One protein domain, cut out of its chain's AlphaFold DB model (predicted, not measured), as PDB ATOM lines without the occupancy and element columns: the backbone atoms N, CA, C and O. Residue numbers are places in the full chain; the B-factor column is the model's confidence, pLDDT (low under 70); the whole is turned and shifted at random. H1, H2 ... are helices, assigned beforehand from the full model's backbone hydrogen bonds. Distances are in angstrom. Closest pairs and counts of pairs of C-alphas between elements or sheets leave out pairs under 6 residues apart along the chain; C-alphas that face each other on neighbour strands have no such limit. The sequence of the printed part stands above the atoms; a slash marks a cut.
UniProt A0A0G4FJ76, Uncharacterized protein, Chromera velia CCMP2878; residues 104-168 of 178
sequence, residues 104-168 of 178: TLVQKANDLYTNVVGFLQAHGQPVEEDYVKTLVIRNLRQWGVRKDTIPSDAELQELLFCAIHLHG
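AT A GLANCE: This is residues 104 to 168 of the 178 residues of an uncharacterized protein of Chromera velia CCMP2878 (UniProt A0A0G4FJ76). A long helix, H1, crosses a pair of shorter helices, H2 and H3, that lie side by side and run the same way; the first half of H1 packs on H3, while its later part only comes near H2. On the side of the pair away from H1, residues 143 to 155 make a long loop that leads from the end of H2 back to the beginning of H3. The printed part has 65 residues, with three named helices in the order H1, H2, H3 and no named strand, and its class is all helix. It is compact, with a radius of gyration of the C-alphas of 11.5 A, and rounded, spanning 32 by 25 by 20 A.

HOW THE PARTS SIT: H1, residues 104 to 122, touches H3, residues 156 to 166, with residues 105 to 113 alone. Their closest C-alphas, those of Ala 109 and Leu 160, are 5.6 A apart, and their lines are about perpendicular at 77 degrees. H1 is close to but not clearly touching H2, residues 129 to 142: the closest C-alphas, those of Val 116 and Val 132, are 7.8 A apart, and the lines are about perpendicular at 76 degrees. H2 and H3 touch at a shallow tilt of 25 degrees and run the same way; their closest C-alphas, those of Lys 133 and Leu 156, are 5.6 A apart. In H1, H2 and H3 every O i to N i+4 pair is within hydrogen-bond range.

IN THESE COORDINATES: H1 begins at C-alpha 104 (17.381, -15.860, 29.549) and measures 26.9 A from first to last C-alpha. H2 measures 19.9 A and begins at C-alpha 129 (21.516, -24.289, 49.358). H3 measures 15.3 A and ends at C-alpha 166 (20.024, -31.839, 29.788).

THE WHOLE: The two C-alphas farthest apart, those of Ala 122 and Asp 148, are 32.7 A apart. The link from H1 to H2 is short and that from H2 to H3 long, with 13 residues. The printed part has no cut, and its mean pLDDT is 90.8; residue 168 alone is under 70.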
ATOM      1  N   THR A 104      18.498 -14.914  29.660       88.19
ATOM      2  CA  THR A 104      17.381 -15.860  29.549       88.19
ATOM      3  C   THR A 104      17.655 -17.138  30.337       88.19
ATOM      4  O   THR A 104      16.767 -17.641  31.022       88.19
ATOM      5  N   LEU A 105      18.885 -17.655  30.288       86.31
ATOM      6  CA  LEU A 105      19.277 -18.830  31.067       86.31
ATOM      7  C   LEU A 105      19.284 -18.566  32.569       86.31
ATOM      8  O   LEU A 105      18.814 -19.407  33.334       86.31
ATOM      9  N   VAL A 106      19.763 -17.394  32.991       88.19
ATOM     10  CA  VAL A 106      19.690 -16.954  34.389       88.19
ATOM     11  C   VAL A 106      18.239 -16.944  34.858       88.19
ATOM     12  O   VAL A 106      17.944 -17.505  35.912       88.19
ATOM     13  N   GLN A 107      17.322 -16.384  34.062       91.12
ATOM     14  CA  GLN A 107      15.900 -16.385  34.402       91.12
ATOM     15  C   GLN A 107      15.353 -17.810  34.547       91.12
ATOM     16  O   GLN A 107      14.797 -18.141  35.591       91.12
ATOM     17  N   LYS A 108      15.594 -18.689  33.564       90.88
ATOM     18  CA  LYS A 108      15.160 -20.096  33.625       90.88
ATOM     19  C   LYS A 108      15.717 -20.834  34.848       90.88
ATOM     20  O   LYS A 108      15.020 -21.656  35.439       90.88
ATOM     21  N   ALA A 109      16.958 -20.552  35.247       90.88
ATOM     22  CA  ALA A 109      17.562 -21.156  36.434       90.88
ATOM     23  C   ALA A 109      16.936 -20.649  37.728       90.88
ATOM     24  O   ALA A 109      16.697 -21.448  38.631       90.88
ATOM     25  N   ASN A 110      16.627 -19.355  37.803       92.69
ATOM     26  CA  ASN A 110      15.916 -18.778  38.938       92.69
ATOM     27  C   ASN A 110      14.499 -19.353  39.061       92.69
ATOM     28  O   ASN A 110      14.067 -19.678  40.167       92.69
ATOM     29  N   ASP A 111      13.801 -19.541  37.940       93.25
ATOM     30  CA  ASP A 111      12.469 -20.148  37.915       93.25
ATOM     31  C   ASP A 111      12.532 -21.613  38.370       93.25
ATOM     32  O   ASP A 111      11.779 -22.030  39.250       93.25
ATOM     33  N   LEU A 112      13.489 -22.389  37.845       93.56
ATOM     34  CA  LEU A 112      13.713 -23.774  38.264       93.56
ATOM     35  C   LEU A 112      14.057 -23.865  39.756       93.56
ATOM     36  O   LEU A 112      13.495 -24.697  40.466       93.56
ATOM     37  N   TYR A 113      14.944 -22.999  40.246       94.56
ATOM     38  CA  TYR A 113      15.275 -22.923  41.666       94.56
ATOM     39  C   TYR A 113      14.039 -22.616  42.512       94.56
ATOM     40  O   TYR A 113      13.782 -23.314  43.489       94.56
ATOM     41  N   THR A 114      13.240 -21.628  42.106       95.19
ATOM     42  CA  THR A 114      11.999 -21.248  42.793       95.19
ATOM     43  C   THR A 114      11.014 -22.413  42.839       95.19
ATOM     44  O   THR A 114      10.437 -22.679  43.891       95.19
ATOM     45  N   ASN A 115      10.874 -23.160  41.743       94.25
ATOM     46  CA  ASN A 115      10.016 -24.343  41.681       94.25
ATOM     47  C   ASN A 115      10.500 -25.452  42.624       94.25
ATOM     48  O   ASN A 115       9.702 -26.021  43.369       94.25
ATOM     49  N   VAL A 116      11.807 -25.736  42.636       93.25
ATOM     50  CA  VAL A 116      12.400 -26.721  43.553       93.25
ATOM     51  C   VAL A 116      12.198 -26.288  45.003       93.25
ATOM     52  O   VAL A 116      11.725 -27.074  45.817       93.25
ATOM     53  N   VAL A 117      12.496 -25.033  45.331       95.12
ATOM     54  CA  VAL A 117      12.312 -24.479  46.677       95.12
ATOM     55  C   VAL A 117      10.849 -24.530  47.110       95.12
ATOM     56  O   VAL A 117      10.564 -24.990  48.215       95.12
ATOM     57  N   GLY A 118       9.923 -24.110  46.248       96.00
ATOM     58  CA  GLY A 118       8.490 -24.148  46.523       96.00
ATOM     59  C   GLY A 118       7.997 -25.570  46.789       96.00
ATOM     60  O   GLY A 118       7.265 -25.799  47.752       96.00
ATOM     61  N   PHE A 119       8.468 -26.545  46.005       95.38
ATOM     62  CA  PHE A 119       8.195 -27.961  46.243       95.38
ATOM     63  C   PHE A 119       8.727 -28.418  47.609       95.38
ATOM     64  O   PHE A 119       7.995 -29.014  48.398       95.38
ATOM     65  N   LEU A 120       9.982 -28.105  47.937       95.81
ATOM     66  CA  LEU A 120      10.580 -28.492  49.217       95.81
ATOM     67  C   LEU A 120       9.822 -27.898  50.408       95.81
ATOM     68  O   LEU A 120       9.523 -28.618  51.359       95.81
ATOM     69  N   GLN A 121       9.447 -26.623  50.329       95.81
ATOM     70  CA  GLN A 121       8.655 -25.954  51.359       95.81
ATOM     71  C   GLN A 121       7.277 -26.600  51.536       95.81
ATOM     72  O   GLN A 121       6.875 -26.871  52.668       95.81
ATOM     73  N   ALA A 122       6.581 -26.916  50.438       96.62
ATOM     74  CA  ALA A 122       5.276 -27.580  50.479       96.62
ATOM     75  C   ALA A 122       5.333 -28.973  51.136       96.62
ATOM     76  O   ALA A 122       4.369 -29.404  51.768       96.62
ATOM     77  N   HIS A 123       6.475 -29.657  51.031       96.44
ATOM     78  CA  HIS A 123       6.714 -30.976  51.621       96.44
ATOM     79  C   HIS A 123       7.471 -30.940  52.963       96.44
ATOM     80  O   HIS A 123       7.889 -31.991  53.461       96.44
ATOM     81  N   GLY A 124       7.663 -29.755  53.559       93.50
ATOM     82  CA  GLY A 124       8.350 -29.591  54.847       93.50
ATOM     83  C   GLY A 124       9.817 -30.036  54.833       93.50
ATOM     84  O   GLY A 124      10.339 -30.483  55.851       93.50
ATOM     85  N   GLN A 125      10.466 -29.977  53.671       94.62
ATOM     86  CA  GLN A 125      11.869 -30.335  53.478       94.62
ATOM     87  C   GLN A 125      12.790 -29.123  53.717       94.62
ATOM     88  O   GLN A 125      12.354 -27.980  53.562       94.62
ATOM     89  N   PRO A 126      14.069 -29.344  54.073       90.69
ATOM     90  CA  PRO A 126      15.026 -28.256  54.243       90.69
ATOM     91  C   PRO A 126      15.260 -27.510  52.926       90.69
ATOM     92  O   PRO A 126      15.330 -28.111  51.857       90.69
ATOM     93  N   VAL A 127      15.415 -26.190  53.024       93.38
ATOM     94  CA  VAL A 127      15.595 -25.277  51.878       93.38
ATOM     95  C   VAL A 127      17.024 -24.717  51.824       93.38
ATOM     96  O   VAL A 127      17.274 -23.637  51.300       93.38
ATOM     97  N   GLU A 128      17.972 -25.433  52.427       94.50
ATOM     98  CA  GLU A 128      19.381 -25.045  52.459       94.50
ATOM     99  C   GLU A 128      20.017 -25.215  51.075       94.50
ATOM    100  O   GLU A 128      19.765 -26.203  50.382       94.50
ATOM    101  N   GLU A 129      20.883 -24.278  50.682       91.44
ATOM    102  CA  GLU A 129      21.516 -24.289  49.358       91.44
ATOM    103  C   GLU A 129      22.271 -25.602  49.090       91.44
ATOM    104  O   GLU A 129      22.141 -26.181  48.012       91.44
ATOM    105  N   ASP A 130      22.997 -26.125  50.082       93.12
ATOM    106  CA  ASP A 130      23.741 -27.385  49.968       93.12
ATOM    107  C   ASP A 130      22.825 -28.599  49.782       93.12
ATOM    108  O   ASP A 130      23.163 -29.549  49.062       93.12
ATOM    109  N   TYR A 131      21.631 -28.563  50.376       94.50
ATOM    110  CA  TYR A 131      20.628 -29.596  50.165       94.50
ATOM    111  C   TYR A 131      20.071 -29.530  48.740       94.50
ATOM    112  O   TYR A 131      20.030 -30.550  48.047       94.50
ATOM    113  N   VAL A 132      19.732 -28.331  48.257       95.19
ATOM    114  CA  VAL A 132      19.276 -28.127  46.874       95.19
ATOM    115  C   VAL A 132      20.356 -28.552  45.876       95.19
ATOM    116  O   VAL A 132      20.063 -29.312  44.953       95.19
ATOM    117  N   LYS A 133      21.625 -28.175  46.090       94.25
ATOM    118  CA  LYS A 133      22.765 -28.651  45.287       94.25
ATOM    119  C   LYS A 133      22.827 -30.172  45.254       94.25
ATOM    120  O   LYS A 133      22.948 -30.759  44.181       94.25
ATOM    121  N   THR A 134      22.707 -30.819  46.412       94.31
ATOM    122  CA  THR A 134      22.732 -32.283  46.515       94.31
ATOM    123  C   THR A 134      21.604 -32.926  45.707       94.31
ATOM    124  O   THR A 134      21.839 -33.923  45.017       94.31
ATOM    125  N   LEU A 135      20.400 -32.350  45.739       94.69
ATOM    126  CA  LEU A 135      19.261 -32.814  44.945       94.69
ATOM    127  C   LEU A 135      19.500 -32.652  43.443       94.69
ATOM    128  O   LEU A 135      19.312 -33.610  42.693       94.69
ATOM    129  N   VAL A 136      19.964 -31.483  43.001       94.06
ATOM    130  CA  VAL A 136      20.249 -31.238  41.580       94.06
ATOM    131  C   VAL A 136      21.343 -32.188  41.086       94.06
ATOM    132  O   VAL A 136      21.164 -32.845  40.065       94.06
ATOM    133  N   ILE A 137      22.431 -32.367  41.844       93.44
ATOM    134  CA  ILE A 137      23.499 -33.329  41.518       93.44
ATOM    135  C   ILE A 137      22.953 -34.758  41.433       93.44
ATOM    136  O   ILE A 137      23.350 -35.521  40.550       93.44
ATOM    137  N   ARG A 138      22.055 -35.147  42.344       93.81
ATOM    138  CA  ARG A 138      21.414 -36.465  42.305       93.81
ATOM    139  C   ARG A 138      20.617 -36.651  41.013       93.81
ATOM    140  O   ARG A 138      20.767 -37.701  40.394       93.81
ATOM    141  N   ASN A 139      19.836 -35.656  40.598       91.50
ATOM    142  CA  ASN A 139      19.062 -35.709  39.353       91.50
ATOM    143  C   ASN A 139      19.972 -35.771  38.122       91.50
ATOM    144  O   ASN A 139      19.792 -36.640  37.277       91.50
ATOM    145  N   LEU A 140      21.027 -34.950  38.067       90.50
ATOM    146  CA  LEU A 140      22.020 -35.004  36.987       90.50
ATOM    147  C   LEU A 140      22.611 -36.415  36.832       90.50
ATOM    148  O   LEU A 140      22.749 -36.922  35.722       90.50
ATOM    149  N   ARG A 141      22.902 -37.098  37.945       90.56
ATOM    150  CA  ARG A 141      23.372 -38.493  37.912       90.56
ATOM    151  C   ARG A 141      22.313 -39.477  37.436       90.56
ATOM    152  O   ARG A 141      22.664 -40.452  36.780       90.56
ATOM    153  N   GLN A 142      21.043 -39.250  37.770       90.31
ATOM    154  CA  GLN A 142      19.937 -40.060  37.250       90.31
ATOM    155  C   GLN A 142      19.797 -39.910  35.732       90.31
ATOM    156  O   GLN A 142      19.470 -40.885  35.065       90.31
ATOM    157  N   TRP A 143      20.136 -38.743  35.185       88.56
ATOM    158  CA  TRP A 143      20.222 -38.499  33.742       88.56
ATOM    159  C   TRP A 143      21.542 -38.960  33.103       88.56
ATOM    160  O   TRP A 143      21.788 -38.692  31.933       88.56
ATOM    161  N   GLY A 144      22.402 -39.672  33.840       85.81
ATOM    162  CA  GLY A 144      23.623 -40.278  33.300       85.81
ATOM    163  C   GLY A 144      24.885 -39.416  33.393       85.81
ATOM    164  O   GLY A 144      25.950 -39.860  32.962       85.81
ATOM    165  N   VAL A 145      24.824 -38.226  34.007       88.44
ATOM    166  CA  VAL A 145      26.025 -37.414  34.256       88.44
ATOM    167  C   VAL A 145      26.934 -38.140  35.247       88.44
ATOM    168  O   VAL A 145      26.531 -38.483  36.366       88.44
ATOM    169  N   ARG A 146      28.187 -38.383  34.851       87.94
ATOM    170  CA  ARG A 146      29.135 -39.111  35.698       87.94
ATOM    171  C   ARG A 146      29.564 -38.272  36.903       87.94
ATOM    172  O   ARG A 146      29.576 -37.047  36.890       87.94
ATOM    173  N   LYS A 147      29.963 -38.940  37.987       86.75
ATOM    174  CA  LYS A 147      30.404 -38.248  39.210       86.75
ATOM    175  C   LYS A 147      31.689 -37.438  38.997       86.75
ATOM    176  O   LYS A 147      31.841 -36.400  39.624       86.75
ATOM    177  N   ASP A 148      32.603 -37.916  38.157       88.19
ATOM    178  CA  ASP A 148      33.896 -37.283  37.866       88.19
ATOM    179  C   ASP A 148      33.779 -35.992  37.041       88.19
ATOM    180  O   ASP A 148      34.707 -35.185  37.035       88.19
ATOM    181  N   THR A 149      32.644 -35.772  36.370       88.44
ATOM    182  CA  THR A 149      32.427 -34.588  35.527       88.44
ATOM    183  C   THR A 149      31.819 -33.415  36.289       88.44
ATOM    184  O   THR A 149      31.887 -32.293  35.795       88.44
ATOM    185  N   ILE A 150      31.275 -33.648  37.492       89.44
ATOM    186  CA  ILE A 150      30.718 -32.613  38.372       89.44
ATOM    187  C   ILE A 150      31.776 -32.246  39.434       89.44
ATOM    188  O   ILE A 150      32.024 -33.045  40.340       89.44
ATOM    189  N   PRO A 151      32.410 -31.062  39.356       87.19
ATOM    190  CA  PRO A 151      33.308 -30.544  40.378       87.19
ATOM    191  C   PRO A 151      32.609 -30.428  41.736       87.19
ATOM    192  O   PRO A 151      31.456 -30.009  41.824       87.19
ATOM    193  N   SER A 152      33.328 -30.759  42.807       85.69
ATOM    194  CA  SER A 152      32.823 -30.634  44.182       85.69
ATOM    195  C   SER A 152      32.554 -29.184  44.594       85.69
ATOM    196  O   SER A 152      31.795 -28.942  45.524       85.69
ATOM    197  N   ASP A 153      33.198 -28.233  43.923       88.19
ATOM    198  CA  ASP A 153      33.091 -26.791  44.122       88.19
ATOM    199  C   ASP A 153      32.179 -26.117  43.083       88.19
ATOM    200  O   ASP A 153      32.232 -24.897  42.915       88.19
ATOM    201  N   ALA A 154      31.370 -26.900  42.358       88.62
ATOM    202  CA  ALA A 154      30.373 -26.384  41.428       88.62
ATOM    203  C   ALA A 154      29.320 -25.549  42.161       88.62
ATOM    204  O   ALA A 154      28.803 -25.935  43.215       88.62
ATOM    205  N   GLU A 155      28.970 -24.408  41.582       90.69
ATOM    206  CA  GLU A 155      27.932 -23.564  42.163       90.69
ATOM    207  C   GLU A 155      26.547 -24.062  41.774       90.69
ATOM    208  O   GLU A 155      26.356 -24.707  40.740       90.69
ATOM    209  N   LEU A 156      25.548 -23.714  42.588       91.50
ATOM    210  CA  LEU A 156      24.172 -24.122  42.326       91.50
ATOM    211  C   LEU A 156      23.687 -23.619  40.961       91.50
ATOM    212  O   LEU A 156      23.034 -24.356  40.231       91.50
ATOM    213  N   GLN A 157      24.062 -22.398  40.587       89.38
ATOM    214  CA  GLN A 157      23.698 -21.823  39.297       89.38
ATOM    215  C   GLN A 157      24.291 -22.607  38.114       89.38
ATOM    216  O   GLN A 157      23.572 -22.885  37.156       89.38
ATOM    217  N   GLU A 158      25.559 -23.035  38.196       88.69
ATOM    218  CA  GLU A 158      26.179 -23.871  37.155       88.69
ATOM    219  C   GLU A 158      25.413 -25.200  37.003       88.69
ATOM    220  O   GLU A 158      25.126 -25.651  35.891       88.69
ATOM    221  N   LEU A 159      25.049 -25.817  38.133       91.56
ATOM    222  CA  LEU A 159      24.311 -27.081  38.176       91.56
ATOM    223  C   LEU A 159      22.906 -26.946  37.571       91.56
ATOM    224  O   LEU A 159      22.479 -27.814  36.809       91.56
ATOM    225  N   LEU A 160      22.202 -25.855  37.881       91.69
ATOM    226  CA  LEU A 160      20.881 -25.558  37.326       91.69
ATOM    227  C   LEU A 160      20.947 -25.327  35.816       91.69
ATOM    228  O   LEU A 160      20.076 -25.805  35.094       91.69
ATOM    229  N   PHE A 161      21.997 -24.670  35.315       89.44
ATOM    230  CA  PHE A 161      22.203 -24.534  33.873       89.44
ATOM    231  C   PHE A 161      22.381 -25.888  33.195       89.44
ATOM    232  O   PHE A 161      21.758 -26.123  32.162       89.44
ATOM    233  N   CYS A 162      23.158 -26.799  33.785       88.56
ATOM    234  CA  CYS A 162      23.270 -28.159  33.256       88.56
ATOM    235  C   CYS A 162      21.908 -28.861  33.244       88.56
ATOM    236  O   CYS A 162      21.562 -29.504  32.259       88.56
ATOM    237  N   ALA A 163      21.110 -28.696  34.302       90.62
ATOM    238  CA  ALA A 163      19.790 -29.309  34.384       90.62
ATOM    239  C   ALA A 163      18.823 -28.790  33.306       90.62
ATOM    240  O   ALA A 163      18.139 -29.592  32.679       90.62
ATOM    241  N   ILE A 164      18.812 -27.479  33.044       89.50
ATOM    242  CA  ILE A 164      17.983 -26.864  31.991       89.50
ATOM    243  C   ILE A 164      18.320 -27.430  30.613       89.50
ATOM    244  O   ILE A 164      17.421 -27.673  29.818       89.50
ATOM    245  N   HIS A 165      19.604 -27.626  30.325       83.50
ATOM    246  CA  HIS A 165      20.053 -28.072  29.009       83.50
ATOM    247  C   HIS A 165      19.907 -29.582  28.812       83.50
ATOM    248  O   HIS A 165      19.561 -30.024  27.723       83.50
ATOM    249  N   LEU A 166      20.140 -30.379  29.858       84.38
ATOM    250  CA  LEU A 166      20.024 -31.839  29.788       84.38
ATOM    251  C   LEU A 166      18.573 -32.329  29.819       84.38
ATOM    252  O   LEU A 166      18.284 -33.392  29.284       84.38
ATOM    253  N   HIS A 167      17.674 -31.572  30.446       78.56
ATOM    254  CA  HIS A 167      16.241 -31.873  30.510       78.56
ATOM    255  C   HIS A 167      15.411 -30.936  29.612       78.56
ATOM    256  O   HIS A 167      14.193 -30.824  29.754       78.56
ATOM    257  N   GLY A 168      16.070 -30.199  28.719       66.44
ATOM    258  CA  GLY A 168      15.425 -29.233  27.841       66.44
ATOM    259  C   GLY A 168      14.636 -29.916  26.733       66.44
ATOM    260  O   GLY A 168      15.155 -30.013  25.635       66.44
TER     261      GLY A 168